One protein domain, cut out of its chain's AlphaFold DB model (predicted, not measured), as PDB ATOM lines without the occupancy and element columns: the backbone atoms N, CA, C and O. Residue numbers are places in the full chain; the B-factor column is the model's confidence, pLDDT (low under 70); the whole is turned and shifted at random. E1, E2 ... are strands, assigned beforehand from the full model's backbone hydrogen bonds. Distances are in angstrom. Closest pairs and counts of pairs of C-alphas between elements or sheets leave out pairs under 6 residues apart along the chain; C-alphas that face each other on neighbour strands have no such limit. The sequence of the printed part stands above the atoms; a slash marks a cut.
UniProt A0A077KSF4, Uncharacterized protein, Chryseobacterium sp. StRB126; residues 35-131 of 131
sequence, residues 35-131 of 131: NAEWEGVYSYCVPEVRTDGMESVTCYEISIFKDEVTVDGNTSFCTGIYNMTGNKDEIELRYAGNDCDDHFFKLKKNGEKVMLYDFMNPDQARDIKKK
ATOM      1  N   ASN A  35      95.081  30.691  34.822       90.88
ATOM      2  CA  ASN A  35      94.047  29.767  34.364       90.88
ATOM      3  C   ASN A  35      94.344  29.283  32.947       90.88
ATOM      4  O   ASN A  35      94.249  28.088  32.692       90.88
ATOM      5  N   ALA A  36      94.793  30.172  32.058       91.56
ATOM      6  CA  ALA A  36      95.245  29.780  30.723       91.56
ATOM      7  C   ALA A  36      96.541  28.943  30.755       91.56
ATOM      8  O   ALA A  36      96.683  27.975  30.012       91.56
ATOM      9  N   GLU A  37      97.499  29.290  31.620       92.88
ATOM     10  CA  GLU A  37      98.794  28.594  31.724       92.88
ATOM     11  C   GLU A  37      98.686  27.171  32.306       92.88
ATOM     12  O   GLU A  37      99.540  26.310  32.054       92.88
ATOM     13  N   TRP A  38      97.653  26.929  33.108       94.00
ATOM     14  CA  TRP A  38      97.398  25.661  33.789       94.00
ATOM     15  C   TRP A  38      96.130  24.959  33.310       94.00
ATOM     16  O   TRP A  38      95.720  23.981  33.925       94.00
ATOM     17  N   GLU A  39      95.546  25.408  32.198       94.81
ATOM     18  CA  GLU A  39      94.308  24.846  31.664       94.81
ATOM     19  C   GLU A  39      94.425  23.330  31.436       94.81
ATOM     20  O   GLU A  39      95.396  22.818  30.847       94.81
ATOM     21  N   GLY A  40      93.420  22.602  31.921       94.31
ATOM     22  CA  GLY A  40      93.290  21.162  31.750       94.31
ATOM     23  C   GLY A  40      92.704  20.448  32.960       94.31
ATOM     24  O   GLY A  40      92.389  21.050  33.987       94.31
ATOM     25  N   VAL A  41      92.576  19.129  32.815       95.19
ATOM     26  CA  VAL A  41      92.035  18.248  33.849       95.19
ATOM     27  C   VAL A  41      93.138  17.338  34.374       95.19
ATOM     28  O   VAL A  41      93.773  16.602  33.616       95.19
ATOM     29  N   TYR A  42      93.359  17.380  35.681       94.06
ATOM     30  CA  TYR A  42      94.394  16.637  36.385       94.06
ATOM     31  C   TYR A  42      93.737  15.647  37.330       94.06
ATOM     32  O   TYR A  42      92.963  16.032  38.196       94.06
ATOM     33  N   SER A  43      94.048  14.363  37.189       92.06
ATOM     34  CA  SER A  43      93.422  13.324  38.013       92.06
ATOM     35  C   SER A  43      94.450  12.423  38.673       92.06
ATOM     36  O   SER A  43      95.479  12.090  38.071       92.06
ATOM     37  N   TYR A  44      94.154  12.021  39.908       88.94
ATOM     38  CA  TYR A  44      94.950  11.057  40.657       88.94
ATOM     39  C   TYR A  44      94.090  10.282  41.657       88.94
ATOM     40  O   TYR A  44      93.013  10.725  42.050       88.94
ATOM     41  N   CYS A  45      94.575   9.109  42.057       88.00
ATOM     42  CA  CYS A  45      93.928   8.246  43.033       88.00
ATOM     43  C   CYS A  45      94.958   7.753  44.049       88.00
ATOM     44  O   CYS A  45      96.079   7.401  43.678       88.00
ATOM     45  N   VAL A  46      94.567   7.702  45.317       84.12
ATOM     46  CA  VAL A  46      95.383   7.240  46.436       84.12
ATOM     47  C   VAL A  46      94.653   6.091  47.124       84.12
ATOM     48  O   VAL A  46      93.511   6.271  47.553       84.12
ATOM     49  N   PRO A  47      95.281   4.908  47.235       85.19
ATOM     50  CA  PRO A  47      94.759   3.829  48.063       85.19
ATOM     51  C   PRO A  47      94.674   4.270  49.524       85.19
ATOM     52  O   PRO A  47      95.625   4.837  50.066       85.19
ATOM     53  N   GLU A  48      93.553   3.994  50.174       80.62
ATOM     54  CA  GLU A  48      93.398   4.267  51.597       80.62
ATOM     55  C   GLU A  48      94.088   3.178  52.416       80.62
ATOM     56  O   GLU A  48      93.903   1.982  52.181       80.62
ATOM     57  N   VAL A  49      94.867   3.587  53.416       77.06
ATOM     58  CA  VAL A  49      95.450   2.642  54.369       77.06
ATOM     59  C   VAL A  49      94.354   2.207  55.335       77.06
ATOM     60  O   VAL A  49      93.935   2.975  56.200       77.06
ATOM     61  N   ARG A  50      93.893   0.963  55.190       77.56
ATOM     62  CA  ARG A  50      92.875   0.354  56.054       77.56
ATOM     63  C   ARG A  50      93.414  -0.889  56.750       77.56
ATOM     64  O   ARG A  50      94.283  -1.584  56.229       77.56
ATOM     65  N   THR A  51      92.888  -1.173  57.937       80.69
ATOM     66  CA  THR A  51      93.290  -2.322  58.769       80.69
ATOM     67  C   THR A  51      92.339  -3.514  58.659       80.69
ATOM     68  O   THR A  51      92.661  -4.596  59.143       80.69
ATOM     69  N   ASP A  52      91.182  -3.335  58.020       82.31
ATOM     70  CA  ASP A  52      90.126  -4.343  57.864       82.31
ATOM     71  C   ASP A  52      90.305  -5.240  56.624       82.31
ATOM     72  O   ASP A  52      89.476  -6.110  56.365       82.31
ATOM     73  N   GLY A  53      91.395  -5.059  55.871       75.62
ATOM     74  CA  GLY A  53      91.720  -5.856  54.686       75.62
ATOM     75  C   GLY A  53      90.869  -5.539  53.452       75.62
ATOM     76  O   GLY A  53      91.033  -6.208  52.434       75.62
ATOM     77  N   MET A  54      89.981  -4.541  53.516       81.00
ATOM     78  CA  MET A  54      89.238  -4.063  52.350       81.00
ATOM     79  C   MET A  54      90.069  -3.055  51.557       81.00
ATOM     80  O   MET A  54      90.659  -2.134  52.122       81.00
ATOM     81  N   GLU A  55      90.074  -3.201  50.233       81.06
ATOM     82  CA  GLU A  55      90.645  -2.196  49.341       81.06
ATOM     83  C   GLU A  55      89.687  -1.006  49.227       81.06
ATOM     84  O   GLU A  55      88.499  -1.165  48.945       81.06
ATOM     85  N   SER A  56      90.213   0.194  49.446       84.50
ATOM     86  CA  SER A  56      89.504   1.453  49.233       84.50
ATOM     87  C   SER A  56      90.448   2.438  48.561       84.50
ATOM     88  O   SER A  56      91.666   2.383  48.750       84.50
ATOM     89  N   VAL A  57      89.894   3.322  47.742       87.88
ATOM     90  CA  VAL A  57      90.653   4.311  46.985       87.88
ATOM     91  C   VAL A  57      89.914   5.636  47.018       87.88
ATOM     92  O   VAL A  57      88.721   5.693  46.727       87.88
ATOM     93  N   THR A  58      90.641   6.700  47.330       87.44
ATOM     94  CA  THR A  58      90.168   8.070  47.159       87.44
ATOM     95  C   THR A  58      90.764   8.624  45.869       87.44
ATOM     96  O   THR A  58      91.973   8.571  45.659       87.44
ATOM     97  N   CYS A  59      89.926   9.159  44.994       89.31
ATOM     98  CA  CYS A  59      90.286   9.766  43.724       89.31
ATOM     99  C   CYS A  59      89.826  11.218  43.695       89.31
ATOM    100  O   CYS A  59      88.702  11.517  44.098       89.31
ATOM    101  N   TYR A  60      90.673  12.079  43.140       91.56
ATOM    102  CA  TYR A  60      90.364  13.479  42.877       91.56
ATOM    103  C   TYR A  60      90.572  13.804  41.398       91.56
ATOM    104  O   TYR A  60      91.482  13.280  40.744       91.56
ATOM    105  N   GLU A  61      89.743  14.705  40.889       94.50
ATOM    106  CA  GLU A  61      89.854  15.320  39.576       94.50
ATOM    107  C   GLU A  61      89.830  16.842  39.741       94.50
ATOM    108  O   GLU A  61      88.870  17.408  40.249       94.50
ATOM    109  N   ILE A  62      90.916  17.494  39.339       95.56
ATOM    110  CA  ILE A  62      91.112  18.938  39.402       95.56
ATOM    111  C   ILE A  62      90.934  19.480  37.992       95.56
ATOM    112  O   ILE A  62      91.731  19.171  37.105       95.56
ATOM    113  N   SER A  63      89.919  20.306  37.793       96.75
ATOM    114  CA  SER A  63      89.652  20.958  36.519       96.75
ATOM    115  C   SER A  63      90.023  22.430  36.613       96.75
ATOM    116  O   SER A  63      89.468  23.161  37.428       96.75
ATOM    117  N   ILE A  64      90.975  22.865  35.789       96.38
ATOM    118  CA  ILE A  64      91.386  24.265  35.677       96.38
ATOM    119  C   ILE A  64      90.908  24.765  34.320       96.38
ATOM    120  O   ILE A  64      91.404  24.326  33.281       96.38
ATOM    121  N   PHE A  65      89.953  25.688  34.341       93.69
ATOM    122  CA  PHE A  65      89.451  26.383  33.162       93.69
ATOM    123  C   PHE A  65      89.632  27.885  33.324       93.69
ATOM    124  O   PHE A  65      89.924  28.381  34.411       93.69
ATOM    125  N   LYS A  66      89.435  28.621  32.230       86.62
ATOM    126  CA  LYS A  66      89.685  30.064  32.144       86.62
ATOM    127  C   LYS A  66      89.166  30.881  33.335       86.62
ATOM    128  O   LYS A  66      89.879  31.756  33.810       86.62
ATOM    129  N   ASP A  67      87.965  30.579  33.821       88.31
ATOM    130  CA  ASP A  67      87.294  31.397  34.835       88.31
ATOM    131  C   ASP A  67      87.099  30.670  36.178       88.31
ATOM    132  O   ASP A  67      86.665  31.287  37.149       88.31
ATOM    133  N   GLU A  68      87.415  29.373  36.262       93.44
ATOM    134  CA  GLU A  68      87.088  28.554  37.431       93.44
ATOM    135  C   GLU A  68      88.083  27.406  37.624       93.44
ATOM    136  O   GLU A  68      88.556  26.797  36.660       93.44
ATOM    137  N   VAL A  69      88.376  27.103  38.889       96.19
ATOM    138  CA  VAL A  69      89.065  25.875  39.285       96.19
ATOM    139  C   VAL A  69      88.133  25.066  40.168       96.19
ATOM    140  O   VAL A  69      87.691  25.554  41.210       96.19
ATOM    141  N   THR A  70      87.862  23.828  39.770       95.62
ATOM    142  CA  THR A  70      87.043  22.898  40.545       95.62
ATOM    143  C   THR A  70      87.826  21.649  40.909       95.62
ATOM    144  O   THR A  70      88.734  21.224  40.191       95.62
ATOM    145  N   VAL A  71      87.479  21.059  42.047       94.12
ATOM    146  CA  VAL A  71      87.959  19.744  42.459       94.12
ATOM    147  C   VAL A  71      86.762  18.868  42.767       94.12
ATOM    148  O   VAL A  71      85.994  19.165  43.678       94.12
ATOM    149  N   ASP A  72      86.648  17.766  42.043       93.75
ATOM    150  CA  ASP A  72      85.679  16.706  42.290       93.75
ATOM    151  C   ASP A  72      86.398  15.446  42.779       93.75
ATOM    152  O   ASP A  72      87.608  15.284  42.616       93.75
ATOM    153  N   GLY A  73      85.660  14.523  43.387       90.56
ATOM    154  CA  GLY A  73      86.223  13.264  43.857       90.56
ATOM    155  C   GLY A  73      85.161  12.279  44.315       90.56
ATOM    156  O   GLY A  73      83.996  12.624  44.486       90.56
ATOM    157  N   ASN A  74      85.562  11.030  44.553       89.88
ATOM    158  CA  ASN A  74      84.690  10.007  45.148       89.88
ATOM    159  C   ASN A  74      84.650  10.099  46.688       89.88
ATOM    160  O   ASN A  74      84.462   9.098  47.377       89.88
ATOM    161  N   THR A  75      84.841  11.304  47.213       81.69
ATOM    162  CA  THR A  75      84.880  11.637  48.631       81.69
ATOM    163  C   THR A  75      83.938  12.804  48.895       81.69
ATOM    164  O   THR A  75      83.743  13.660  48.038       81.69
ATOM    165  N   SER A  76      83.344  12.853  50.086       72.94
ATOM    166  CA  SER A  76      82.542  14.000  50.526       72.94
ATOM    167  C   SER A  76      83.391  15.148  51.077       72.94
ATOM    168  O   SER A  76      82.845  16.171  51.481       72.94
ATOM    169  N   PHE A  77      84.712  14.972  51.166       74.62
ATOM    170  CA  PHE A  77      85.611  15.957  51.753       74.62
ATOM    171  C   PHE A  77      86.072  16.973  50.706       74.62
ATOM    172  O   PHE A  77      86.786  16.631  49.767       74.62
ATOM    173  N   CYS A  78      85.681  18.232  50.926       82.00
ATOM    174  CA  CYS A  78      86.271  19.426  50.316       82.00
ATOM    175  C   CYS A  78      86.312  19.431  48.780       82.00
ATOM    176  O   CYS A  78      87.201  20.017  48.181       82.00
ATOM    177  N   THR A  79      85.332  18.811  48.127       89.62
ATOM    178  CA  THR A  79      85.090  18.973  46.688       89.62
ATOM    179  C   THR A  79      84.350  20.285  46.423       89.62
ATOM    180  O   THR A  79      83.462  20.653  47.194       89.62
ATOM    181  N   GLY A  80      84.665  20.984  45.336       92.38
ATOM    182  CA  GLY A  80      84.008  22.234  44.953       92.38
ATOM    183  C   GLY A  80      84.960  23.230  44.300       92.38
ATOM    184  O   GLY A  80      85.881  22.838  43.589       92.38
ATOM    185  N   ILE A  81      84.726  24.523  44.531       94.25
ATOM    186  CA  ILE A  81      85.486  25.618  43.914       94.25
ATOM    187  C   ILE A  81      86.759  25.905  44.713       94.25
ATOM    188  O   ILE A  81      86.741  25.959  45.946       94.25
ATOM    189  N   TYR A  82      87.856  26.132  43.995       95.00
ATOM    190  CA  TYR A  82      89.170  26.432  44.546       95.00
ATOM    191  C   TYR A  82      89.705  27.772  44.026       95.00
ATOM    192  O   TYR A  82      89.545  28.130  42.862       95.00
ATOM    193  N   ASN A  83      90.402  28.499  44.895       94.50
ATOM    194  CA  ASN A  83      91.197  29.665  44.533       94.50
ATOM    195  C   ASN A  83      92.595  29.218  44.101       94.50
ATOM    196  O   ASN A  83      93.232  28.430  44.799       94.50
ATOM    197  N   MET A  84      93.089  29.765  42.990       95.31
ATOM    198  CA  MET A  84      94.426  29.481  42.475       95.31
ATOM    199  C   MET A  84      95.373  30.654  42.707       95.31
ATOM    200  O   MET A  84      95.069  31.801  42.384       95.31
ATOM    201  N   THR A  85      96.559  30.351  43.225       94.75
ATOM    202  CA  THR A  85      97.656  31.312  43.377       94.75
ATOM    203  C   THR A  85      98.969  30.685  42.927       94.75
ATOM    204  O   THR A  85      99.109  29.466  42.935       94.75
ATOM    205  N   GLY A  86      99.942  31.504  42.525       94.44
ATOM    206  CA  GLY A  86     101.273  31.022  42.161       94.44
ATOM    207  C   GLY A  86     101.831  31.695  40.916       94.44
ATOM    208  O   GLY A  86     101.684  32.901  40.719       94.44
ATOM    209  N   ASN A  87     102.526  30.911  40.099       93.81
ATOM    210  CA  ASN A  87     103.185  31.346  38.878       93.81
ATOM    211  C   ASN A  87     103.048  30.275  37.775       93.81
ATOM    212  O   ASN A  87     102.335  29.283  37.911       93.81
ATOM    213  N   LYS A  88     103.726  30.483  36.646       92.69
ATOM    214  CA  LYS A  88     103.650  29.575  35.495       92.69
ATOM    215  C   LYS A  88     104.212  28.169  35.750       92.69
ATOM    216  O   LYS A  88     103.819  27.240  35.051       92.69
ATOM    217  N   ASP A  89     105.112  28.024  36.723       94.12
ATOM    218  CA  ASP A  89     105.864  26.800  37.017       94.12
ATOM    219  C   ASP A  89     105.307  26.060  38.246       94.12
ATOM    220  O   ASP A  89     105.427  24.838  38.339       94.12
ATOM    221  N   GLU A  90     104.656  26.771  39.170       95.56
ATOM    222  CA  GLU A  90     104.051  26.207  40.380       95.56
ATOM    223  C   GLU A  90     102.784  26.966  40.790       95.56
ATOM    224  O   GLU A  90     102.795  28.198  40.869       95.56
ATOM    225  N   ILE A  91     101.715  26.224  41.086       96.50
ATOM    226  CA  ILE A  91     100.455  26.752  41.620       96.50
ATOM    227  C   ILE A  91     100.042  26.027  42.894       96.50
ATOM    228  O   ILE A  91     100.311  24.839  43.077       96.50
ATOM    229  N   GLU A  92      99.337  26.753  43.751       96.31
ATOM    230  CA  GLU A  92      98.631  26.238  44.915       96.31
ATOM    231  C   GLU A  92      97.138  26.539  44.760       96.31
ATOM    232  O   GLU A  92      96.740  27.672  44.469       96.31
ATOM    233  N   LEU A  93      96.329  25.505  44.952       95.31
ATOM    234  CA  LEU A  93      94.878  25.537  44.938       95.31
ATOM    235  C   LEU A  93      94.388  25.407  46.374       95.31
ATOM    236  O   LEU A  93      94.740  24.437  47.042       95.31
ATOM    237  N   ARG A  94      93.555  26.339  46.834       94.31
ATOM    238  CA  ARG A  94      92.912  26.283  48.158       94.31
ATOM    239  C   ARG A  94      91.404  26.301  48.031       94.31
ATOM    240  O   ARG A  94      90.889  27.038  47.194       94.31
ATOM    241  N   TYR A  95      90.714  25.526  48.860       92.94
ATOM    242  CA  TYR A  95      89.255  25.510  48.855       92.94
ATOM    243  C   TYR A  95      88.705  26.926  49.089       92.94
ATOM    244  O   TYR A  95      89.233  27.673  49.911       92.94
ATOM    245  N   ALA A  96      87.686  27.324  48.327       90.94
ATOM    246  CA  ALA A  96      87.135  28.679  48.395       90.94
ATOM    247  C   ALA A  96      86.065  28.854  49.490       90.94
ATOM    248  O   ALA A  96      85.683  29.986  49.787       90.94
ATOM    249  N   GLY A  97      85.558  27.758  50.066       85.31
ATOM    250  CA  GLY A  97      84.645  27.786  51.213       85.31
ATOM    251  C   GLY A  97      85.378  27.820  52.559       85.31
ATOM    252  O   GLY A  97      86.592  27.678  52.613       85.31
ATOM    253  N   ASN A  98      84.625  27.956  53.654       77.06
ATOM    254  CA  ASN A  98      85.178  28.160  55.005       77.06
ATOM    255  C   ASN A  98      85.404  26.864  55.808       77.06
ATOM    256  O   ASN A  98      85.864  26.917  56.944       77.06
ATOM    257  N   ASP A  99      85.030  25.704  55.262       81.31
ATOM    258  CA  ASP A  99      84.983  24.444  56.022       81.31
ATOM    259  C   ASP A  99      86.234  23.567  55.818       81.31
ATOM    260  O   ASP A  99      86.321  22.470  56.371       81.31
ATOM    261  N   CYS A 100      87.202  24.028  55.013       83.56
ATOM    262  CA  CYS A 100      88.335  23.222  54.550       83.56
ATOM    263  C   CYS A 100      89.645  24.020  54.398       83.56
ATOM    264  O   CYS A 100      90.365  23.841  53.415       83.56
ATOM    265  N   ASP A 101      89.977  24.883  55.358       75.50
ATOM    266  CA  ASP A 101      91.144  25.785  55.267       75.50
ATOM    267  C   ASP A 101      92.492  25.052  55.099       75.50
ATOM    268  O   ASP A 101      93.411  25.550  54.436       75.50
ATOM    269  N   ASP A 102      92.594  23.837  55.646       82.69
ATOM    270  CA  ASP A 102      93.782  22.987  55.540       82.69
ATOM    271  C   ASP A 102      93.851  22.196  54.219       82.69
ATOM    272  O   ASP A 102      94.879  21.588  53.921       82.69
ATOM    273  N   HIS A 103      92.789  22.198  53.403       86.94
ATOM    274  CA  HIS A 103      92.770  21.476  52.131       86.94
ATOM    275  C   HIS A 103      93.372  22.319  51.016       86.94
ATOM    276  O   HIS A 103      92.829  23.339  50.580       86.94
ATOM    277  N   PHE A 104      94.483  21.823  50.495       91.69
ATOM    278  CA  PHE A 104      95.146  22.390  49.342       91.69
ATOM    279  C   PHE A 104      95.674  21.305  48.410       91.69
ATOM    280  O   PHE A 104      95.955  20.175  48.815       91.69
ATOM    281  N   PHE A 105      95.868  21.706  47.160       93.69
ATOM    282  CA  PHE A 105      96.631  20.958  46.174       93.69
ATOM    283  C   PHE A 105      97.737  21.852  45.635       93.69
ATOM    284  O   PHE A 105      97.510  23.031  45.377       93.69
ATOM    285  N   LYS A 106      98.933  21.307  45.436       95.44
ATOM    286  CA  LYS A 106     100.015  22.000  44.728       95.44
ATOM    287  C   LYS A 106     100.318  21.277  43.439       95.44
ATOM    288  O   LYS A 106     100.527  20.066  43.462       95.44
ATOM    289  N   LEU A 107     100.373  22.011  42.335       94.88
ATOM    290  CA  LEU A 107     100.817  21.483  41.054       94.88
ATOM    291  C   LEU A 107     102.128  22.162  40.676       94.88
ATOM    292  O   LEU A 107     102.243  23.386  40.716       94.88
ATOM    293  N   LYS A 108     103.121  21.359  40.295       94.69
ATOM    294  CA  LYS A 108     104.458  21.830  39.931       94.69
ATOM    295  C   LYS A 108     104.889  21.239  38.597       94.69
ATOM    296  O   LYS A 108     104.886  20.019  38.434       94.69
ATOM    297  N   LYS A 109     105.289  22.087  37.650       92.38
ATOM    298  CA  LYS A 109     105.883  21.657  36.382       92.38
ATOM    299  C   LYS A 109     107.325  21.215  36.617       92.38
ATOM    300  O   LYS A 109     108.116  21.908  37.254       92.38
ATOM    301  N   ASN A 110     107.674  20.056  36.079       88.44
ATOM    302  CA  ASN A 110     109.031  19.532  36.021       88.44
ATOM    303  C   ASN A 110     109.315  19.099  34.577       88.44
ATOM    304  O   ASN A 110     109.102  17.945  34.194       88.44
ATOM    305  N   GLY A 111     109.713  20.070  33.751       85.81
ATOM    306  CA  GLY A 111     109.742  19.912  32.299       85.81
ATOM    307  C   GLY A 111     108.327  19.741  31.747       85.81
ATOM    308  O   GLY A 111     107.454  20.561  32.013       85.81
ATOM    309  N   GLU A 112     108.096  18.660  31.004       85.44
ATOM    310  CA  GLU A 112     106.779  18.326  30.435       85.44
ATOM    311  C   GLU A 112     105.841  17.633  31.435       85.44
ATOM    312  O   GLU A 112     104.658  17.443  31.158       85.44
ATOM    313  N   LYS A 113     106.358  17.228  32.600       88.56
ATOM    314  CA  LYS A 113     105.572  16.547  33.629       88.56
ATOM    315  C   LYS A 113     104.981  17.549  34.603       88.56
ATOM    316  O   LYS A 113     105.603  18.558  34.924       88.56
ATOM    317  N   VAL A 114     103.812  17.220  35.135       91.31
ATOM    318  CA  VAL A 114     103.218  17.927  36.267       91.31
ATOM    319  C   VAL A 114     103.194  16.976  37.455       91.31
ATOM    320  O   VAL A 114     102.729  15.847  37.335       91.31
ATOM    321  N   MET A 115     103.722  17.438  38.581       92.44
ATOM    322  CA  MET A 115     103.685  16.741  39.860       92.44
ATOM    323  C   MET A 115     102.577  17.353  40.711       92.44
ATOM    324  O   MET A 115     102.485  18.580  40.776       92.44
ATOM    325  N   LEU A 116     101.775  16.521  41.373       93.38
ATOM    326  CA  LEU A 116     100.742  16.973  42.306       93.38
ATOM    327  C   LEU A 116     101.124  16.622  43.742       93.38
ATOM    328  O   LEU A 116     101.592  15.519  43.997       93.38
ATOM    329  N   TYR A 117     100.885  17.534  44.674       91.88
ATOM    330  CA  TYR A 117     101.018  17.311  46.112       91.88
ATOM    331  C   TYR A 117      99.682  17.636  46.771       91.88
ATOM    332  O   TYR A 117      99.054  18.635  46.420       91.88
ATOM    333  N   ASP A 118      99.254  16.797  47.706       89.06
ATOM    334  CA  ASP A 118      97.980  16.948  48.403       89.06
ATOM    335  C   ASP A 118      98.183  17.250  49.886       89.06
ATOM    336  O   ASP A 118      99.229  16.964  50.464       89.06
ATOM    337  N   PHE A 119      97.167  17.842  50.503       85.56
ATOM    338  CA  PHE A 119      97.173  18.204  51.919       85.56
ATOM    339  C   PHE A 119      97.376  17.015  52.872       85.56
ATOM    340  O   PHE A 119      97.844  17.214  53.991       85.56
ATOM    341  N   MET A 120      97.048  15.784  52.457       82.81
ATOM    342  CA  MET A 120      97.226  14.595  53.298       82.81
ATOM    343  C   MET A 120      98.696  14.180  53.382       82.81
ATOM    344  O   MET A 120      99.140  13.697  54.419       82.81
ATOM    345  N   ASN A 121      99.448  14.332  52.288       82.94
ATOM    346  CA  ASN A 121     100.871  14.006  52.212       82.94
ATOM    347  C   ASN A 121     101.614  15.084  51.402       82.94
ATOM    348  O   ASN A 121     102.012  14.836  50.260       82.94
ATOM    349  N   PRO A 122     101.833  16.279  51.979       84.38
ATOM    350  CA  PRO A 122     102.308  17.444  51.230       84.38
ATOM    351  C   PRO A 122     103.740  17.315  50.705       84.38
ATOM    352  O   PRO A 122     104.114  18.022  49.771       84.38
ATOM    353  N   ASP A 123     104.523  16.391  51.262       85.75
ATOM    354  CA  ASP A 123     105.897  16.110  50.839       85.75
ATOM    355  C   ASP A 123     105.985  14.977  49.801       85.75
ATOM    356  O   ASP A 123     107.060  14.703  49.262       85.75
ATOM    357  N   GLN A 124     104.867  14.308  49.494       85.19
ATOM    358  CA  GLN A 124     104.829  13.193  48.555       85.19
ATOM    359  C   GLN A 124     104.179  13.609  47.238       85.19
ATOM    360  O   GLN A 124     102.979  13.859  47.156       85.19
ATOM    361  N   ALA A 125     104.979  13.604  46.174       88.25
ATOM    362  CA  ALA A 125     104.462  13.840  44.840       88.25
ATOM    363  C   ALA A 125     103.603  12.657  44.357       88.25
ATOM    364  O   ALA A 125     103.937  11.488  44.576       88.25
ATOM    365  N   ARG A 126     102.509  12.971  43.670       85.56
ATOM    366  CA  ARG A 126     101.592  12.036  43.021       85.56
ATOM    367  C   ARG A 126     101.823  12.063  41.518       85.56
ATOM    368  O   ARG A 126     101.943  13.136  40.923       85.56
ATOM    369  N   ASP A 127     101.834  10.879  40.916       78.62
ATOM    370  CA  ASP A 127     101.738  10.750  39.469       78.62
ATOM    371  C   ASP A 127     100.309  11.079  39.044       78.62
ATOM    372  O   ASP A 127      99.348  10.489  39.547       78.62
ATOM    373  N   ILE A 128     100.168  12.021  38.116       86.06
ATOM    374  CA  ILE A 128      98.861  12.467  37.638       86.06
ATOM    375  C   ILE A 128      98.707  12.220  36.149       86.06
ATOM    376  O   ILE A 128      99.667  12.267  35.377       86.06
ATOM    377  N   LYS A 129      97.463  11.992  35.733       78.81
ATOM    378  CA  LYS A 129      97.092  11.963  34.319       78.81
ATOM    379  C   LYS A 129      96.493  13.314  33.961       78.81
ATOM    380  O   LYS A 129      95.446  13.669  34.506       78.81
ATOM    381  N   LYS A 130      97.156  14.041  33.056       79.50
ATOM    382  CA  LYS A 130      96.548  15.181  32.366       79.50
ATOM    383  C   LYS A 130      95.674  14.630  31.237       79.50
ATOM    384  O   LYS A 130      96.188  13.878  30.406       79.50
ATOM    385  N   LYS A 131      94.378  14.927  31.275       77.44
ATOM    386  CA  LYS A 131      93.415  14.560  30.228       77.44
ATOM    387  C   LYS A 131      93.228  15.711  29.249       77.44
ATOM    388  O   LYS A 131      93.352  16.878  29.690       77.44
TER     389      LYS A 131
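Overview. This is residues 35 to 131 of the 131 residues of an uncharacterized protein of Chryseobacterium sp. StRB126 (UniProt A0A077KSF4). A single sheet of eight strands folds back on itself into a nearly closed, flattened barrel: E1, E2 and E3 make one leaf, E5 to E8 the leaf facing it, and E4 is the hinge between them. The seam between E1 and E8 is partly bridged by residues 129 to 130, paired antiparallel with residues 42 to 43 of E1, and the E1-E2 hairpin reaches to one end of the long axis, at Asp 52. The printed part has 97 residues with no named helix and eight named strands, which follow along the chain in the sheet's order, E1 - E2 - E3 - E4 - E5 - E6 - E7 - E8, all antiparallel. The class is all strand, and the whole is compact, with a radius of gyration of the C-alphas of 13.4 A and spans of 44 by 33 by 23 A.

Arrangement. E1, residues 40 to 47, and E2, residues 57 to 65, form a hairpin at 168 degrees, with N 42 and O 62 2.8 A apart, within hydrogen-bond range. E3, residues 68 to 73, is the antiparallel neighbour of E2, with N 63 and O 70 at 2.8 A. E4, residues 80 to 86, has staggered pairing: its residues 80 to 81 pair with E3, N 71 and O 80 being 2.8 A apart, and its residues 82 to 86 pair with E5, residues 90 to 95, N 83 and O 94 being 2.8 A apart. E3 and E4 stand at 124 degrees. E6, residues 104 to 110, pairs with E5 through N 93 and O 105 at 2.8 A. E7, residues 113 to 118, pairs with E6 through N 108 and O 115 at 2.9 A. E8, residues 121 to 127, pairs with E7 through N 126 and O 116 at 2.7 A. The eight strands are a meander, each the antiparallel neighbour of the one before, and a folded sheet, bent back into two leaves that face each other. The edge strands E1 and E8 come closest at the C-alphas of Tyr 44 and Asp 127, 6.9 A apart; E2 and E7 are apart.

Along the chain. E1 begins at C-alpha 40, (93.290, 21.162, 31.750), and is 23.8 A long. E2, the longest strand by residues, measures 26.1 A. E4 is 19.6 A and E6 19.5 A. E8 measures 13.2 A and ends at C-alpha 127, (101.738, 10.750, 39.469).

Size, cuts and confidence. The C-alphas farthest apart are those of Ala 36 and Asp 52, 43.9 A. The sheet is strongly twisted and curled. The printed part has no cut, and no link is long. The mean pLDDT of the printed part is 88.6, and no printed residue is under 70.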